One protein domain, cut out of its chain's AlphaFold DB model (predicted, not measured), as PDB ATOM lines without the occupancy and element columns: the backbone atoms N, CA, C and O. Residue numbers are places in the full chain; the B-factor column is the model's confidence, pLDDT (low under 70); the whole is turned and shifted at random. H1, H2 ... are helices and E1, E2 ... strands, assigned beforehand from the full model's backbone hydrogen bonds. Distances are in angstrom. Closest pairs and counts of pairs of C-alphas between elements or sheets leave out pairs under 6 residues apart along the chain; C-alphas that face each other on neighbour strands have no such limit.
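Overview. This is residues 277 to 361 and 406 to 432 of the 432 residues of the protein "Predicted protein" of Physcomitrium patens (UniProt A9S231). Two separate parts make a loose, open model: in one, the long straight helix H4 passes across H1 with a space between them and the small strand hairpin E1-E2 near its far half; in the other, off to one side, the short helix H2 and the helix H3 form a small arm. A long stretch with no named element, residues 314 to 331, leads from the hairpin to that arm, and no two helices touch. The printed part has 112 residues, with four named helices and two named strands in the order H1, E1, E2, H2, H3, H4; the sheet has the order E1 - E2 and is antiparallel. The class is mostly helix, the whole is loose with a radius of gyration of the C-alphas of 16.6 A, and the C-alphas span 41 by 39 by 29 A.

Along the chain. Find C-alpha 279 at (17.749, 13.923, 11.806); from there H1, residues 279 to 293, runs 20.8 A. Next come the strands E1, residues 303 to 305, and E2, residues 311 to 313. Further on are H2, residues 332 to 336, and H3, residues 342 to 357, which begins at C-alpha 342 (37.955, 19.943, 26.438) and is 22.3 A long. After the cut, H4, residues 406 to 430, runs 36.1 A to C-alpha 430 at (6.812, 1.425, 34.020).

Arrangement. Begin with H1, which is near H4: no pair of their C-alphas is within 8 A, but 7 pairs are within 10 A. Look next at the hairpin of E1 and E2, antiparallel at 144 degrees, where N 304 and O 312 are 2.8 A apart, within hydrogen-bond range, as are N 312 and O 304, also 2.8 A. The closest C-alphas of E1 and H4 are those of Val 304 and Glu 425, 7.8 A apart. H2 and H3 are close but not clearly touching, and their closest C-alphas are those of Ile 335 and Lys 345, 6.8 A apart. H3 is apart from H1 and from H4. In H1, H2, H3 and H4 every O i to N i+4 pair is within hydrogen-bond range.

Size, cuts and confidence. The two C-alphas farthest apart are those of Gly 360 and Glu 432, at 46.4 A. Between residues 361 and 406 you will find the cut: residues 362 to 405 are not printed, and C-alphas 361 and 406 are 23.1 A apart. Of the links that are printed whole, E2 to H2 is long, with 18 residues. Residues 354 to 360, of which 354 to 357 belong to H3, stand free, and so do residues 419 to 424 of H4. The mean pLDDT of the printed part is 70.7, and residues 326 to 361 and 427 to 432 are under 70.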
ATOM      1  N   PRO A 277      15.648  12.689   4.202       73.88
ATOM      2  CA  PRO A 277      15.505  11.983   5.472       73.88
ATOM      3  C   PRO A 277      16.768  12.189   6.315       73.88
ATOM      4  O   PRO A 277      17.730  11.430   6.239       73.88
ATOM      5  N   THR A 278      16.786  13.265   7.096       77.75
ATOM      6  CA  THR A 278      17.903  13.650   7.968       77.75
ATOM      7  C   THR A 278      17.368  13.944   9.363       77.75
ATOM      8  O   THR A 278      16.277  14.493   9.498       77.75
ATOM      9  N   GLU A 279      18.144  13.661  10.410       77.12
ATOM     10  CA  GLU A 279      17.749  13.923  11.806       77.12
ATOM     11  C   GLU A 279      17.370  15.394  12.051       77.12
ATOM     12  O   GLU A 279      16.410  15.676  12.767       77.12
ATOM     13  N   LYS A 280      18.038  16.342  11.374       78.19
ATOM     14  CA  LYS A 280      17.675  17.773  11.396       78.19
ATOM     15  C   LYS A 280      16.265  18.017  10.845       78.19
ATOM     16  O   LYS A 280      15.480  18.749  11.445       78.19
ATOM     17  N   ASN A 281      15.919  17.379   9.727       79.88
ATOM     18  CA  ASN A 281      14.596  17.508   9.118       79.88
ATOM     19  C   ASN A 281      13.525  16.795   9.953       79.88
ATOM     20  O   ASN A 281      12.405  17.289  10.047       79.88
ATOM     21  N   LEU A 282      13.870  15.677  10.599       79.44
ATOM     22  CA  LEU A 282      12.998  14.982  11.545       79.44
ATOM     23  C   LEU A 282      12.712  15.853  12.776       79.44
ATOM     24  O   LEU A 282      11.557  15.995  13.171       79.44
ATOM     25  N   ARG A 283      13.737  16.510  13.335       81.00
ATOM     26  CA  ARG A 283      13.584  17.485  14.426       81.00
ATOM     27  C   ARG A 283      12.671  18.633  14.006       81.00
ATOM     28  O   ARG A 283      11.736  18.958  14.728       81.00
ATOM     29  N   LYS A 284      12.876  19.190  12.809       82.12
ATOM     30  CA  LYS A 284      12.024  20.251  12.250       82.12
ATOM     31  C   LYS A 284      10.571  19.796  12.073       82.12
ATOM     32  O   LYS A 284       9.659  20.524  12.452       82.12
ATOM     33  N   LEU A 285      10.349  18.579  11.570       81.62
ATOM     34  CA  LEU A 285       9.016  17.978  11.457       81.62
ATOM     35  C   LEU A 285       8.347  17.846  12.831       81.62
ATOM     36  O   LEU A 285       7.201  18.259  12.998       81.62
ATOM     37  N   LYS A 286       9.068  17.324  13.828       81.38
ATOM     38  CA  LYS A 286       8.573  17.221  15.204       81.38
ATOM     39  C   LYS A 286       8.260  18.599  15.805       81.38
ATOM     40  O   LYS A 286       7.246  18.721  16.486       81.38
ATOM     41  N   LYS A 287       9.069  19.639  15.540       85.81
ATOM     42  CA  LYS A 287       8.791  21.022  15.985       85.81
ATOM     43  C   LYS A 287       7.481  21.533  15.403       85.81
ATOM     44  O   LYS A 287       6.648  22.049  16.136       85.81
ATOM     45  N   GLU A 288       7.264  21.352  14.104       81.31
ATOM     46  CA  GLU A 288       6.017  21.766  13.450       81.31
ATOM     47  C   GLU A 288       4.799  20.997  13.983       81.31
ATOM     48  O   GLU A 288       3.755  21.598  14.239       81.31
ATOM     49  N   LEU A 289       4.932  19.690  14.237       82.56
ATOM     50  CA  LEU A 289       3.888  18.902  14.902       82.56
ATOM     51  C   LEU A 289       3.601  19.416  16.320       82.56
ATOM     52  O   LEU A 289       2.440  19.534  16.708       82.56
ATOM     53  N   TRP A 290       4.640  19.782  17.075       84.25
ATOM     54  CA  TRP A 290       4.501  20.368  18.406       84.25
ATOM     55  C   TRP A 290       3.743  21.697  18.372       84.25
ATOM     56  O   TRP A 290       2.805  21.880  19.142       84.25
ATOM     57  N   LYS A 291       4.084  22.597  17.440       84.94
ATOM     58  CA  LYS A 291       3.391  23.884  17.245       84.94
ATOM     59  C   LYS A 291       1.914  23.718  16.877       84.94
ATOM     60  O   LYS A 291       1.105  24.571  17.219       84.94
ATOM     61  N   GLN A 292       1.556  22.642  16.170       85.62
ATOM     62  CA  GLN A 292       0.157  22.347  15.839       85.62
ATOM     63  C   GLN A 292      -0.638  21.826  17.038       85.62
ATOM     64  O   GLN A 292      -1.837  22.080  17.132       85.62
ATOM     65  N   GLN A 293       0.007  21.072  17.931       85.38
ATOM     66  CA  GLN A 293      -0.658  20.446  19.075       85.38
ATOM     67  C   GLN A 293      -0.693  21.342  20.316       85.38
ATOM     68  O   GLN A 293      -1.625  21.242  21.113       85.38
ATOM     69  N   GLN A 294       0.320  22.188  20.500       89.00
ATOM     70  CA  GLN A 294       0.514  22.993  21.701       89.00
ATOM     71  C   GLN A 294       0.291  24.484  21.424       89.00
ATOM     72  O   GLN A 294       0.552  24.952  20.316       89.00
ATOM     73  N   PRO A 295      -0.170  25.260  22.422       87.75
ATOM     74  CA  PRO A 295      -0.333  26.699  22.266       87.75
ATOM     75  C   PRO A 295       1.015  27.410  22.076       87.75
ATOM     76  O   PRO A 295       2.059  26.950  22.551       87.75
ATOM     77  N   GLU A 296       0.978  28.563  21.404       86.50
ATOM     78  CA  GLU A 296       2.160  29.389  21.144       86.50
ATOM     79  C   GLU A 296       2.928  29.715  22.432       86.50
ATOM     80  O   GLU A 296       2.351  30.088  23.455       86.50
ATOM     81  N   GLY A 297       4.251  29.546  22.389       82.31
ATOM     82  CA  GLY A 297       5.140  29.807  23.522       82.31
ATOM     83  C   GLY A 297       5.216  28.693  24.571       82.31
ATOM     84  O   GLY A 297       6.009  28.817  25.506       82.31
ATOM     85  N   PHE A 298       4.467  27.592  24.427       84.81
ATOM     86  CA  PHE A 298       4.580  26.445  25.329       84.81
ATOM     87  C   PHE A 298       5.947  25.760  25.193       84.81
ATOM     88  O   PHE A 298       6.312  25.315  24.100       84.81
ATOM     89  N   ARG A 299       6.685  25.669  26.308       86.81
ATOM     90  CA  ARG A 299       7.988  24.997  26.401       86.81
ATOM     91  C   ARG A 299       7.932  23.878  27.431       86.81
ATOM     92  O   ARG A 299       7.573  24.119  28.582       86.81
ATOM     93  N   ALA A 300       8.327  22.678  27.031       87.69
ATOM     94  CA  ALA A 300       8.410  21.508  27.895       87.69
ATOM     95  C   ALA A 300       9.840  20.962  27.907       87.69
ATOM     96  O   ALA A 300      10.496  20.906  26.873       87.69
ATOM     97  N   ARG A 301      10.321  20.545  29.079       87.38
ATOM     98  CA  ARG A 301      11.622  19.883  29.236       87.38
ATOM     99  C   ARG A 301      11.393  18.408  29.517       87.38
ATOM    100  O   ARG A 301      10.624  18.086  30.421       87.38
ATOM    101  N   LYS A 302      12.078  17.534  28.781       85.44
ATOM    102  CA  LYS A 302      12.107  16.097  29.067       85.44
ATOM    103  C   LYS A 302      13.383  15.769  29.832       85.44
ATOM    104  O   LYS A 302      14.477  16.184  29.449       85.44
ATOM    105  N   TYR A 303      13.221  15.036  30.924       83.88
ATOM    106  CA  TYR A 303      14.320  14.467  31.688       83.88
ATOM    107  C   TYR A 303      14.218  12.952  31.583       83.88
ATOM    108  O   TYR A 303      13.147  12.394  31.819       83.88
ATOM    109  N   VAL A 304      15.319  12.310  31.210       83.44
ATOM    110  CA  VAL A 304      15.447  10.858  31.141       83.44
ATOM    111  C   VAL A 304      16.274  10.419  32.338       83.44
ATOM    112  O   VAL A 304      17.307  11.016  32.647       83.44
ATOM    113  N   ARG A 305      15.804   9.401  33.050       81.38
ATOM    114  CA  ARG A 305      16.540   8.840  34.178       81.38
ATOM    115  C   ARG A 305      17.687   7.987  33.637       81.38
ATOM    116  O   ARG A 305      17.465   7.098  32.827       81.38
ATOM    117  N   GLY A 306      18.914   8.293  34.039       80.88
ATOM    118  CA  GLY A 306      20.071   7.458  33.750       80.88
ATOM    119  C   GLY A 306      20.082   6.195  34.621       80.88
ATOM    120  O   GLY A 306      19.409   6.163  35.652       80.88
ATOM    121  N   PRO A 307      20.886   5.181  34.259       80.25
ATOM    122  CA  PRO A 307      21.010   3.932  35.022       80.25
ATOM    123  C   PRO A 307      21.476   4.138  36.474       80.25
ATOM    124  O   PRO A 307      21.181   3.320  37.338       80.25
ATOM    125  N   ASP A 308      22.132   5.263  36.764       81.31
ATOM    126  CA  ASP A 308      22.565   5.655  38.113       81.31
ATOM    127  C   ASP A 308      21.439   6.303  38.951       81.31
ATOM    128  O   ASP A 308      21.659   6.759  40.073       81.31
ATOM    129  N   GLY A 309      20.221   6.397  38.404       81.06
ATOM    130  CA  GLY A 309      19.058   7.029  39.030       81.06
ATOM    131  C   GLY A 309      19.004   8.557  38.903       81.06
ATOM    132  O   GLY A 309      18.003   9.155  39.306       81.06
ATOM    133  N   GLU A 310      20.037   9.185  38.331       89.25
ATOM    134  CA  GLU A 310      20.121  10.628  38.075       89.25
ATOM    135  C   GLU A 310      19.286  11.041  36.850       89.25
ATOM    136  O   GLU A 310      19.336  10.403  35.800       89.25
ATOM    137  N   TYR A 311      18.531  12.136  36.955       83.69
ATOM    138  CA  TYR A 311      17.751  12.681  35.841       83.69
ATOM    139  C   TYR A 311      18.631  13.530  34.915       83.69
ATOM    140  O   TYR A 311      19.008  14.650  35.257       83.69
ATOM    141  N   LYS A 312      18.906  13.035  33.707       84.75
ATOM    142  CA  LYS A 312      19.616  13.775  32.659       84.75
ATOM    143  C   LYS A 312      18.610  14.476  31.751       84.75
ATOM    144  O   LYS A 312      17.666  13.870  31.248       84.75
ATOM    145  N   ARG A 313      18.790  15.783  31.553       82.94
ATOM    146  CA  ARG A 313      17.988  16.561  30.596       82.94
ATOM    147  C   ARG A 313      18.275  16.055  29.186       82.94
ATOM    148  O   ARG A 313      19.441  15.954  28.818       82.94
ATOM    149  N   ASP A 314      17.233  15.791  28.407       79.31
ATOM    150  CA  ASP A 314      17.373  15.391  27.009       79.31
ATOM    151  C   ASP A 314      17.463  16.639  26.108       79.31
ATOM    152  O   ASP A 314      16.453  17.323  25.909       79.31
ATOM    153  N   PRO A 315      18.647  16.971  25.550       76.06
ATOM    154  CA  PRO A 315      18.809  18.129  24.671       76.06
ATOM    155  C   PRO A 315      18.191  17.918  23.278       76.06
ATOM    156  O   PRO A 315      18.107  18.861  22.486       76.06
ATOM    157  N   THR A 316      17.783  16.688  22.950       76.25
ATOM    158  CA  THR A 316      17.124  16.351  21.680       76.25
ATOM    159  C   THR A 316      15.605  16.504  21.750       76.25
ATOM    160  O   THR A 316      14.931  16.428  20.719       76.25
ATOM    161  N   TYR A 317      15.060  16.787  22.939       82.06
ATOM    162  CA  TYR A 317      13.632  16.970  23.130       82.06
ATOM    163  C   TYR A 317      13.127  18.290  22.544       82.06
ATOM    164  O   TYR A 317      13.464  19.389  22.975       82.06
ATOM    165  N   VAL A 318      12.225  18.137  21.586       83.88
ATOM    166  CA  VAL A 318      11.689  19.189  20.721       83.88
ATOM    167  C   VAL A 318      10.824  20.205  21.467       83.88
ATOM    168  O   VAL A 318      10.712  21.355  21.050       83.88
ATOM    169  N   GLY A 319      10.202  19.802  22.577       83.44
ATOM    170  CA  GLY A 319       9.282  20.660  23.319       83.44
ATOM    171  C   GLY A 319       9.951  21.869  23.973       83.44
ATOM    172  O   GLY A 319       9.254  22.816  24.326       83.44
ATOM    173  N   GLU A 320      11.274  21.878  24.136       84.38
ATOM    174  CA  GLU A 320      11.972  22.972  24.816       84.38
ATOM    175  C   GLU A 320      12.251  24.161  23.892       84.38
ATOM    176  O   GLU A 320      12.158  25.318  24.312       84.38
ATOM    177  N   ASP A 321      12.555  23.868  22.630       83.50
ATOM    178  CA  ASP A 321      13.011  24.805  21.607       83.50
ATOM    179  C   ASP A 321      12.076  24.816  20.378       83.50
ATOM    180  O   ASP A 321      12.453  25.242  19.286       83.50
ATOM    181  N   ALA A 322      10.827  24.364  20.555       82.75
ATOM    182  CA  ALA A 322       9.831  24.254  19.487       82.75
ATOM    183  C   ALA A 322       9.538  25.582  18.769       82.75
ATOM    184  O   ALA A 322       9.188  25.581  17.592       82.75
ATOM    185  N   TRP A 323       9.676  26.708  19.476       79.50
ATOM    186  CA  TRP A 323       9.355  28.053  18.983       79.50
ATOM    187  C   TRP A 323      10.582  28.882  18.600       79.50
ATOM    188  O   TRP A 323      10.425  29.985  18.084       79.50
ATOM    189  N   THR A 324      11.788  28.383  18.861       81.56
ATOM    190  CA  THR A 324      13.031  29.022  18.420       81.56
ATOM    191  C   THR A 324      13.388  28.506  17.037       81.56
ATOM    192  O   THR A 324      13.372  27.293  16.801       81.56
ATOM    193  N   GLU A 325      13.675  29.428  16.121       75.25
ATOM    194  CA  GLU A 325      14.234  29.072  14.823       75.25
ATOM    195  C   GLU A 325      15.585  28.395  15.061       75.25
ATOM    196  O   GLU A 325      16.391  28.863  15.863       75.25
ATOM    197  N   ASP A 326      15.784  27.235  14.437       65.81
ATOM    198  CA  ASP A 326      17.095  26.607  14.434       65.81
ATOM    199  C   ASP A 326      17.990  27.483  13.562       65.81
ATOM    200  O   ASP A 326      17.819  27.494  12.339       65.81
ATOM    201  N   ASP A 327      18.920  28.217  14.176       55.50
ATOM    202  CA  ASP A 327      20.027  28.805  13.433       55.50
ATOM    203  C   ASP A 327      20.687  27.668  12.637       55.50
ATOM    204  O   ASP A 327      20.891  26.562  13.150       55.50
ATOM    205  N   ASP A 328      20.981  27.893  11.356       52.03
ATOM    206  CA  ASP A 328      21.544  26.884  10.446       52.03
ATOM    207  C   ASP A 328      22.984  26.470  10.806       52.03
ATOM    208  O   ASP A 328      23.755  26.009   9.960       52.03
ATOM    209  N   THR A 329      23.374  26.614  12.066       47.19
ATOM    210  CA  THR A 329      24.723  26.377  12.517       47.19
ATOM    211  C   THR A 329      25.015  24.878  12.558       47.19
ATOM    212  O   THR A 329      24.291  24.094  13.179       47.19
ATOM    213  N   PRO A 330      26.052  24.433  11.827       47.12
ATOM    214  CA  PRO A 330      26.364  23.024  11.684       47.12
ATOM    215  C   PRO A 330      26.680  22.394  13.044       47.12
ATOM    216  O   PRO A 330      27.247  23.033  13.927       47.12
ATOM    217  N   LEU A 331      26.351  21.103  13.155       43.50
ATOM    218  CA  LEU A 331      26.457  20.198  14.314       43.50
ATOM    219  C   LEU A 331      27.712  20.363  15.208       43.50
ATOM    220  O   LEU A 331      27.687  19.979  16.372       43.50
ATOM    221  N   GLY A 332      28.796  20.954  14.693       39.88
ATOM    222  CA  GLY A 332      30.005  21.282  15.453       39.88
ATOM    223  C   GLY A 332      29.791  22.277  16.603       39.88
ATOM    224  O   GLY A 332      30.473  22.165  17.618       39.88
ATOM    225  N   GLN A 333      28.816  23.189  16.524       47.16
ATOM    226  CA  GLN A 333      28.559  24.134  17.626       47.16
ATOM    227  C   GLN A 333      27.773  23.522  18.795       47.16
ATOM    228  O   GLN A 333      27.967  23.920  19.942       47.16
ATOM    229  N   LEU A 334      26.948  22.500  18.547       45.34
ATOM    230  CA  LEU A 334      26.250  21.764  19.611       45.34
ATOM    231  C   LEU A 334      27.217  20.946  20.481       45.34
ATOM    232  O   LEU A 334      26.971  20.779  21.673       45.34
ATOM    233  N   ILE A 335      28.339  20.497  19.910       45.59
ATOM    234  CA  ILE A 335      29.426  19.845  20.655       45.59
ATOM    235  C   ILE A 335      30.238  20.891  21.435       45.59
ATOM    236  O   ILE A 335      30.606  20.647  22.582       45.59
ATOM    237  N   ALA A 336      30.446  22.086  20.871       40.75
ATOM    238  CA  ALA A 336      31.155  23.177  21.543       40.75
ATOM    239  C   ALA A 336      30.411  23.703  22.789       40.75
ATOM    240  O   ALA A 336      31.047  23.949  23.814       40.75
ATOM    241  N   HIS A 337      29.077  23.804  22.734       38.62
ATOM    242  CA  HIS A 337      28.235  24.278  23.844       38.62
ATOM    243  C   HIS A 337      27.767  23.178  24.815       38.62
ATOM    244  O   HIS A 337      27.130  23.481  25.825       38.62
ATOM    245  N   GLY A 338      28.080  21.908  24.541       40.53
ATOM    246  CA  GLY A 338      27.904  20.821  25.501       40.53
ATOM    247  C   GLY A 338      28.868  20.968  26.680       40.53
ATOM    248  O   GLY A 338      30.017  21.380  26.506       40.53
ATOM    249  N   ASN A 339      28.419  20.602  27.880       42.00
ATOM    250  CA  ASN A 339      29.201  20.634  29.126       42.00
ATOM    251  C   ASN A 339      30.240  19.485  29.195       42.00
ATOM    252  O   ASN A 339      30.414  18.860  30.235       42.00
ATOM    253  N   LEU A 340      30.847  19.156  28.053       50.12
ATOM    254  CA  LEU A 340      31.887  18.142  27.885       50.12
ATOM    255  C   LEU A 340      33.246  18.773  28.197       50.12
ATOM    256  O   LEU A 340      33.453  19.955  27.896       50.12
ATOM    257  N   ASN A 341      34.156  18.000  28.782       60.19
ATOM    258  CA  ASN A 341      35.510  18.482  29.045       60.19
ATOM    259  C   ASN A 341      36.254  18.705  27.713       60.19
ATOM    260  O   ASN A 341      35.929  18.072  26.705       60.19
ATOM    261  N   ASP A 342      37.251  19.589  27.686       64.81
ATOM    262  CA  ASP A 342      37.955  19.943  26.438       64.81
ATOM    263  C   ASP A 342      38.624  18.723  25.767       64.81
ATOM    264  O   ASP A 342      38.723  18.648  24.542       64.81
ATOM    265  N   GLU A 343      38.992  17.722  26.569       65.12
ATOM    266  CA  GLU A 343      39.544  16.434  26.135       65.12
ATOM    267  C   GLU A 343      38.486  15.542  25.460       65.12
ATOM    268  O   GLU A 343      38.715  15.022  24.370       65.12
ATOM    269  N   GLU A 344      37.283  15.436  26.036       59.56
ATOM    270  CA  GLU A 344      36.179  14.640  25.474       59.56
ATOM    271  C   GLU A 344      35.665  15.242  24.159       59.56
ATOM    272  O   GLU A 344      35.279  14.527  23.232       59.56
ATOM    273  N   LYS A 345      35.686  16.578  24.053       54.62
ATOM    274  CA  LYS A 345      35.352  17.298  22.818       54.62
ATOM    275  C   LYS A 345      36.374  17.024  21.715       54.62
ATOM    276  O   LYS A 345      35.976  16.871  20.559       54.62
ATOM    277  N   ALA A 346      37.659  16.949  22.060       66.75
ATOM    278  CA  ALA A 346      38.728  16.646  21.113       66.75
ATOM    279  C   ALA A 346      38.646  15.196  20.603       66.75
ATOM    280  O   ALA A 346      38.695  14.985  19.391       66.75
ATOM    281  N   GLU A 347      38.418  14.222  21.489       69.19
ATOM    282  CA  GLU A 347      38.251  12.810  21.107       69.19
ATOM    283  C   GLU A 347      37.012  12.591  20.221       69.19
ATOM    284  O   GLU A 347      37.070  11.890  19.207       69.19
ATOM    285  N   LEU A 348      35.888  13.244  20.537       55.44
ATOM    286  CA  LEU A 348      34.680  13.192  19.705       55.44
ATOM    287  C   LEU A 348      34.895  13.816  18.322       55.44
ATOM    288  O   LEU A 348      34.406  13.279  17.323       55.44
ATOM    289  N   LEU A 349      35.623  14.932  18.245       60.47
ATOM    290  CA  LEU A 349      35.975  15.572  16.976       60.47
ATOM    291  C   LEU A 349      36.920  14.704  16.140       60.47
ATOM    292  O   LEU A 349      36.760  14.647  14.919       60.47
ATOM    293  N   GLU A 350      37.852  13.992  16.770       69.69
ATOM    294  CA  GLU A 350      38.752  13.057  16.094       69.69
ATOM    295  C   GLU A 350      37.987  11.852  15.524       69.69
ATOM    296  O   GLU A 350      38.114  11.547  14.335       69.69
ATOM    297  N   LEU A 351      37.104  11.230  16.314       60.81
ATOM    298  CA  LEU A 351      36.264  10.113  15.864       60.81
ATOM    299  C   LEU A 351      35.303  10.520  14.738       60.81
ATOM    300  O   LEU A 351      35.064   9.758  13.795       60.81
ATOM    301  N   LEU A 352      34.749  11.733  14.801       54.16
ATOM    302  CA  LEU A 352      33.883  12.266  13.749       54.16
ATOM    303  C   LEU A 352      34.667  12.587  12.475       54.16
ATOM    304  O   LEU A 352      34.185  12.280  11.385       54.16
ATOM    305  N   ASN A 353      35.872  13.151  12.590       60.91
ATOM    306  CA  ASN A 353      36.723  13.454  11.441       60.91
ATOM    307  C   ASN A 353      37.305  12.188  10.790       60.91
ATOM    308  O   ASN A 353      37.365  12.132   9.563       60.91
ATOM    309  N   GLY A 354      37.625  11.145  11.562       57.41
ATOM    310  CA  GLY A 354      38.020   9.833  11.035       57.41
ATOM    311  C   GLY A 354      36.919   9.197  10.180       57.41
ATOM    312  O   GLY A 354      37.134   8.875   9.013       57.41
ATOM    313  N   ASN A 355      35.688   9.156  10.703       48.28
ATOM    314  CA  ASN A 355      34.511   8.659   9.973       48.28
ATOM    315  C   ASN A 355      34.139   9.518   8.747       48.28
ATOM    316  O   ASN A 355      33.462   9.056   7.823       48.28
ATOM    317  N   ARG A 356      34.541  10.792   8.742       49.78
ATOM    318  CA  ARG A 356      34.287  11.754   7.664       49.78
ATOM    319  C   ARG A 356      35.332  11.646   6.551       49.78
ATOM    320  O   ARG A 356      34.961  11.710   5.379       49.78
ATOM    321  N   ALA A 357      36.590  11.377   6.902       48.78
ATOM    322  CA  ALA A 357      37.673  11.095   5.963       48.78
ATOM    323  C   ALA A 357      37.450   9.778   5.200       48.78
ATOM    324  O   ALA A 357      37.614   9.751   3.981       48.78
ATOM    325  N   GLU A 358      36.963   8.726   5.869       51.88
ATOM    326  CA  GLU A 358      36.565   7.468   5.206       51.88
ATOM    327  C   GLU A 358      35.421   7.657   4.197       51.88
ATOM    328  O   GLU A 358      35.313   6.924   3.215       51.88
ATOM    329  N   LYS A 359      34.582   8.679   4.406       48.03
ATOM    330  CA  LYS A 359      33.464   9.047   3.526       48.03
ATOM    331  C   LYS A 359      33.808  10.158   2.524       48.03
ATOM    332  O   LYS A 359      32.909  10.650   1.844       48.03
ATOM    333  N   GLY A 360      35.079  10.561   2.419       41.00
ATOM    334  CA  GLY A 360      35.552  11.564   1.454       41.00
ATOM    335  C   GLY A 360      35.052  12.994   1.707       41.00
ATOM    336  O   GLY A 360      35.023  13.809   0.787       41.00
ATOM    337  N   LEU A 361      34.632  13.307   2.934       41.66
ATOM    338  CA  LEU A 361      34.095  14.608   3.335       41.66
ATOM    339  C   LEU A 361      35.180  15.447   4.038       41.66
ATOM    340  O   LEU A 361      36.005  14.920   4.779       41.66
ATOM    341  N   GLU A 406      12.337   5.838  -2.166       78.50
ATOM    342  CA  GLU A 406      13.438   5.473  -1.269       78.50
ATOM    343  C   GLU A 406      13.569   6.483  -0.132       78.50
ATOM    344  O   GLU A 406      13.752   6.090   1.019       78.50
ATOM    345  N   ARG A 407      13.372   7.777  -0.422       77.50
ATOM    346  CA  ARG A 407      13.309   8.819   0.611       77.50
ATOM    347  C   ARG A 407      12.171   8.551   1.593       77.50
ATOM    348  O   ARG A 407      12.399   8.618   2.794       77.50
ATOM    349  N   LEU A 408      10.975   8.205   1.110       73.69
ATOM    350  CA  LEU A 408       9.843   7.849   1.975       73.69
ATOM    351  C   LEU A 408      10.128   6.631   2.851       73.69
ATOM    352  O   LEU A 408       9.825   6.669   4.038       73.69
ATOM    353  N   LYS A 409      10.737   5.580   2.295       79.25
ATOM    354  CA  LYS A 409      11.134   4.405   3.082       79.25
ATOM    355  C   LYS A 409      12.152   4.763   4.161       79.25
ATOM    356  O   LYS A 409      12.012   4.332   5.296       79.25
ATOM    357  N   ALA A 410      13.137   5.596   3.838       80.06
ATOM    358  CA  ALA A 410      14.107   6.074   4.820       80.06
ATOM    359  C   ALA A 410      13.448   6.933   5.918       80.06
ATOM    360  O   ALA A 410      13.797   6.809   7.090       80.06
ATOM    361  N   TRP A 411      12.460   7.762   5.564       76.38
ATOM    362  CA  TRP A 411      11.632   8.482   6.537       76.38
ATOM    363  C   TRP A 411      10.838   7.531   7.441       76.38
ATOM    364  O   TRP A 411      10.799   7.739   8.652       76.38
ATOM    365  N   GLU A 412      10.238   6.484   6.876       79.06
ATOM    366  CA  GLU A 412       9.511   5.454   7.624       79.06
ATOM    367  C   GLU A 412      10.435   4.716   8.603       79.06
ATOM    368  O   GLU A 412      10.114   4.596   9.783       79.06
ATOM    369  N   GLU A 413      11.623   4.304   8.158       84.00
ATOM    370  CA  GLU A 413      12.621   3.659   9.017       84.00
ATOM    371  C   GLU A 413      13.098   4.567  10.157       84.00
ATOM    372  O   GLU A 413      13.257   4.102  11.287       84.00
ATOM    373  N   LEU A 414      13.326   5.857   9.887       78.69
ATOM    374  CA  LEU A 414      13.722   6.821  10.917       78.69
ATOM    375  C   LEU A 414      12.614   7.028  11.953       78.69
ATOM    376  O   LEU A 414      12.898   7.006  13.149       78.69
ATOM    377  N   LEU A 415      11.361   7.166  11.512       76.00
ATOM    378  CA  LEU A 415      10.209   7.288  12.408       76.00
ATOM    379  C   LEU A 415      10.004   6.022  13.249       76.00
ATOM    380  O   LEU A 415       9.689   6.114  14.434       76.00
ATOM    381  N   LEU A 416      10.215   4.838  12.668       79.44
ATOM    382  CA  LEU A 416      10.136   3.570  13.396       79.44
ATOM    383  C   LEU A 416      11.239   3.442  14.452       79.44
ATOM    384  O   LEU A 416      10.951   3.042  15.578       79.44
ATOM    385  N   LYS A 417      12.484   3.803  14.120       81.31
ATOM    386  CA  LYS A 417      13.609   3.789  15.074       81.31
ATOM    387  C   LYS A 417      13.372   4.732  16.247       81.31
ATOM    388  O   LYS A 417      13.608   4.366  17.392       81.31
ATOM    389  N   ASP A 418      12.887   5.928  15.953       78.56
ATOM    390  CA  ASP A 418      12.583   6.949  16.945       78.56
ATOM    391  C   ASP A 418      11.427   6.520  17.869       78.56
ATOM    392  O   ASP A 418      11.543   6.619  19.088       78.56
ATOM    393  N   LYS A 419      10.382   5.883  17.323       79.75
ATOM    394  CA  LYS A 419       9.300   5.285  18.123       79.75
ATOM    395  C   LYS A 419       9.774   4.121  18.998       79.75
ATOM    396  O   LYS A 419       9.343   4.000  20.140       79.75
ATOM    397  N   LEU A 420      10.642   3.249  18.479       81.50
ATOM    398  CA  LEU A 420      11.229   2.158  19.268       81.50
ATOM    399  C   LEU A 420      12.055   2.698  20.439       81.50
ATOM    400  O   LEU A 420      11.999   2.133  21.527       81.50
ATOM    401  N   LYS A 421      12.774   3.806  20.229       80.00
ATOM    402  CA  LYS A 421      13.511   4.493  21.290       80.00
ATOM    403  C   LYS A 421      12.568   5.058  22.359       80.00
ATOM    404  O   LYS A 421      12.816   4.852  23.539       80.00
ATOM    405  N   GLU A 422      11.469   5.700  21.958       77.06
ATOM    406  CA  GLU A 422      10.464   6.213  22.902       77.06
ATOM    407  C   GLU A 422       9.787   5.095  23.711       77.06
ATOM    408  O   GLU A 422       9.617   5.248  24.916       77.06
ATOM    409  N   MET A 423       9.456   3.957  23.088       75.56
ATOM    410  CA  MET A 423       8.859   2.814  23.797       75.56
ATOM    411  C   MET A 423       9.837   2.150  24.772       75.56
ATOM    412  O   MET A 423       9.424   1.756  25.855       75.56
ATOM    413  N   ALA A 424      11.124   2.056  24.422       77.44
ATOM    414  CA  ALA A 424      12.142   1.549  25.343       77.44
ATOM    415  C   ALA A 424      12.264   2.443  26.591       77.44
ATOM    416  O   ALA A 424      12.301   1.939  27.708       77.44
ATOM    417  N   GLU A 425      12.242   3.767  26.406       73.88
ATOM    418  CA  GLU A 425      12.246   4.728  27.516       73.88
ATOM    419  C   GLU A 425      10.948   4.684  28.354       73.88
ATOM    420  O   GLU A 425      10.981   4.969  29.551       73.88
ATOM    421  N   GLU A 426       9.800   4.347  27.751       74.56
ATOM    422  CA  GLU A 426       8.511   4.215  28.451       74.56
ATOM    423  C   GLU A 426       8.408   2.909  29.256       74.56
ATOM    424  O   GLU A 426       7.917   2.929  30.387       74.56
ATOM    425  N   ASP A 427       8.889   1.790  28.710       68.38
ATOM    426  CA  ASP A 427       8.922   0.509  29.419       68.38
ATOM    427  C   ASP A 427       9.863   0.579  30.632       68.38
ATOM    428  O   ASP A 427       9.474   0.161  31.726       68.38
ATOM    429  N   ASP A 428      11.035   1.209  30.494       65.50
ATOM    430  CA  ASP A 428      11.942   1.470  31.622       65.50
ATOM    431  C   ASP A 428      11.269   2.314  32.724       65.50
ATOM    432  O   ASP A 428      11.528   2.115  33.908       65.50
ATOM    433  N   ALA A 429      10.345   3.213  32.364       59.88
ATOM    434  CA  ALA A 429       9.609   4.038  33.322       59.88
ATOM    435  C   ALA A 429       8.442   3.313  34.026       59.88
ATOM    436  O   ALA A 429       7.900   3.845  34.997       59.88
ATOM    437  N   LYS A 430       8.009   2.142  33.535       51.50
ATOM    438  CA  LYS A 430       6.812   1.425  34.020       51.50
ATOM    439  C   LYS A 430       7.122   0.230  34.925       51.50
ATOM    440  O   LYS A 430       6.232  -0.229  35.644       51.50
ATOM    441  N   TYR A 431       8.341  -0.298  34.862       55.09
ATOM    442  CA  TYR A 431       8.783  -1.444  35.664       55.09
ATOM    443  C   TYR A 431       9.544  -1.057  36.949       55.09
ATOM    444  O   TYR A 431      10.024  -1.946  37.656       55.09
ATOM    445  N   GLU A 432       9.575   0.234  37.288       45.91
ATOM    446  CA  GLU A 432       9.947   0.786  38.604       45.91
ATOM    447  C   GLU A 432       8.712   1.319  39.343       45.91
ATOM    448  O   GLU A 432       8.684   1.201  40.594       45.91
TER     449      GLU A 432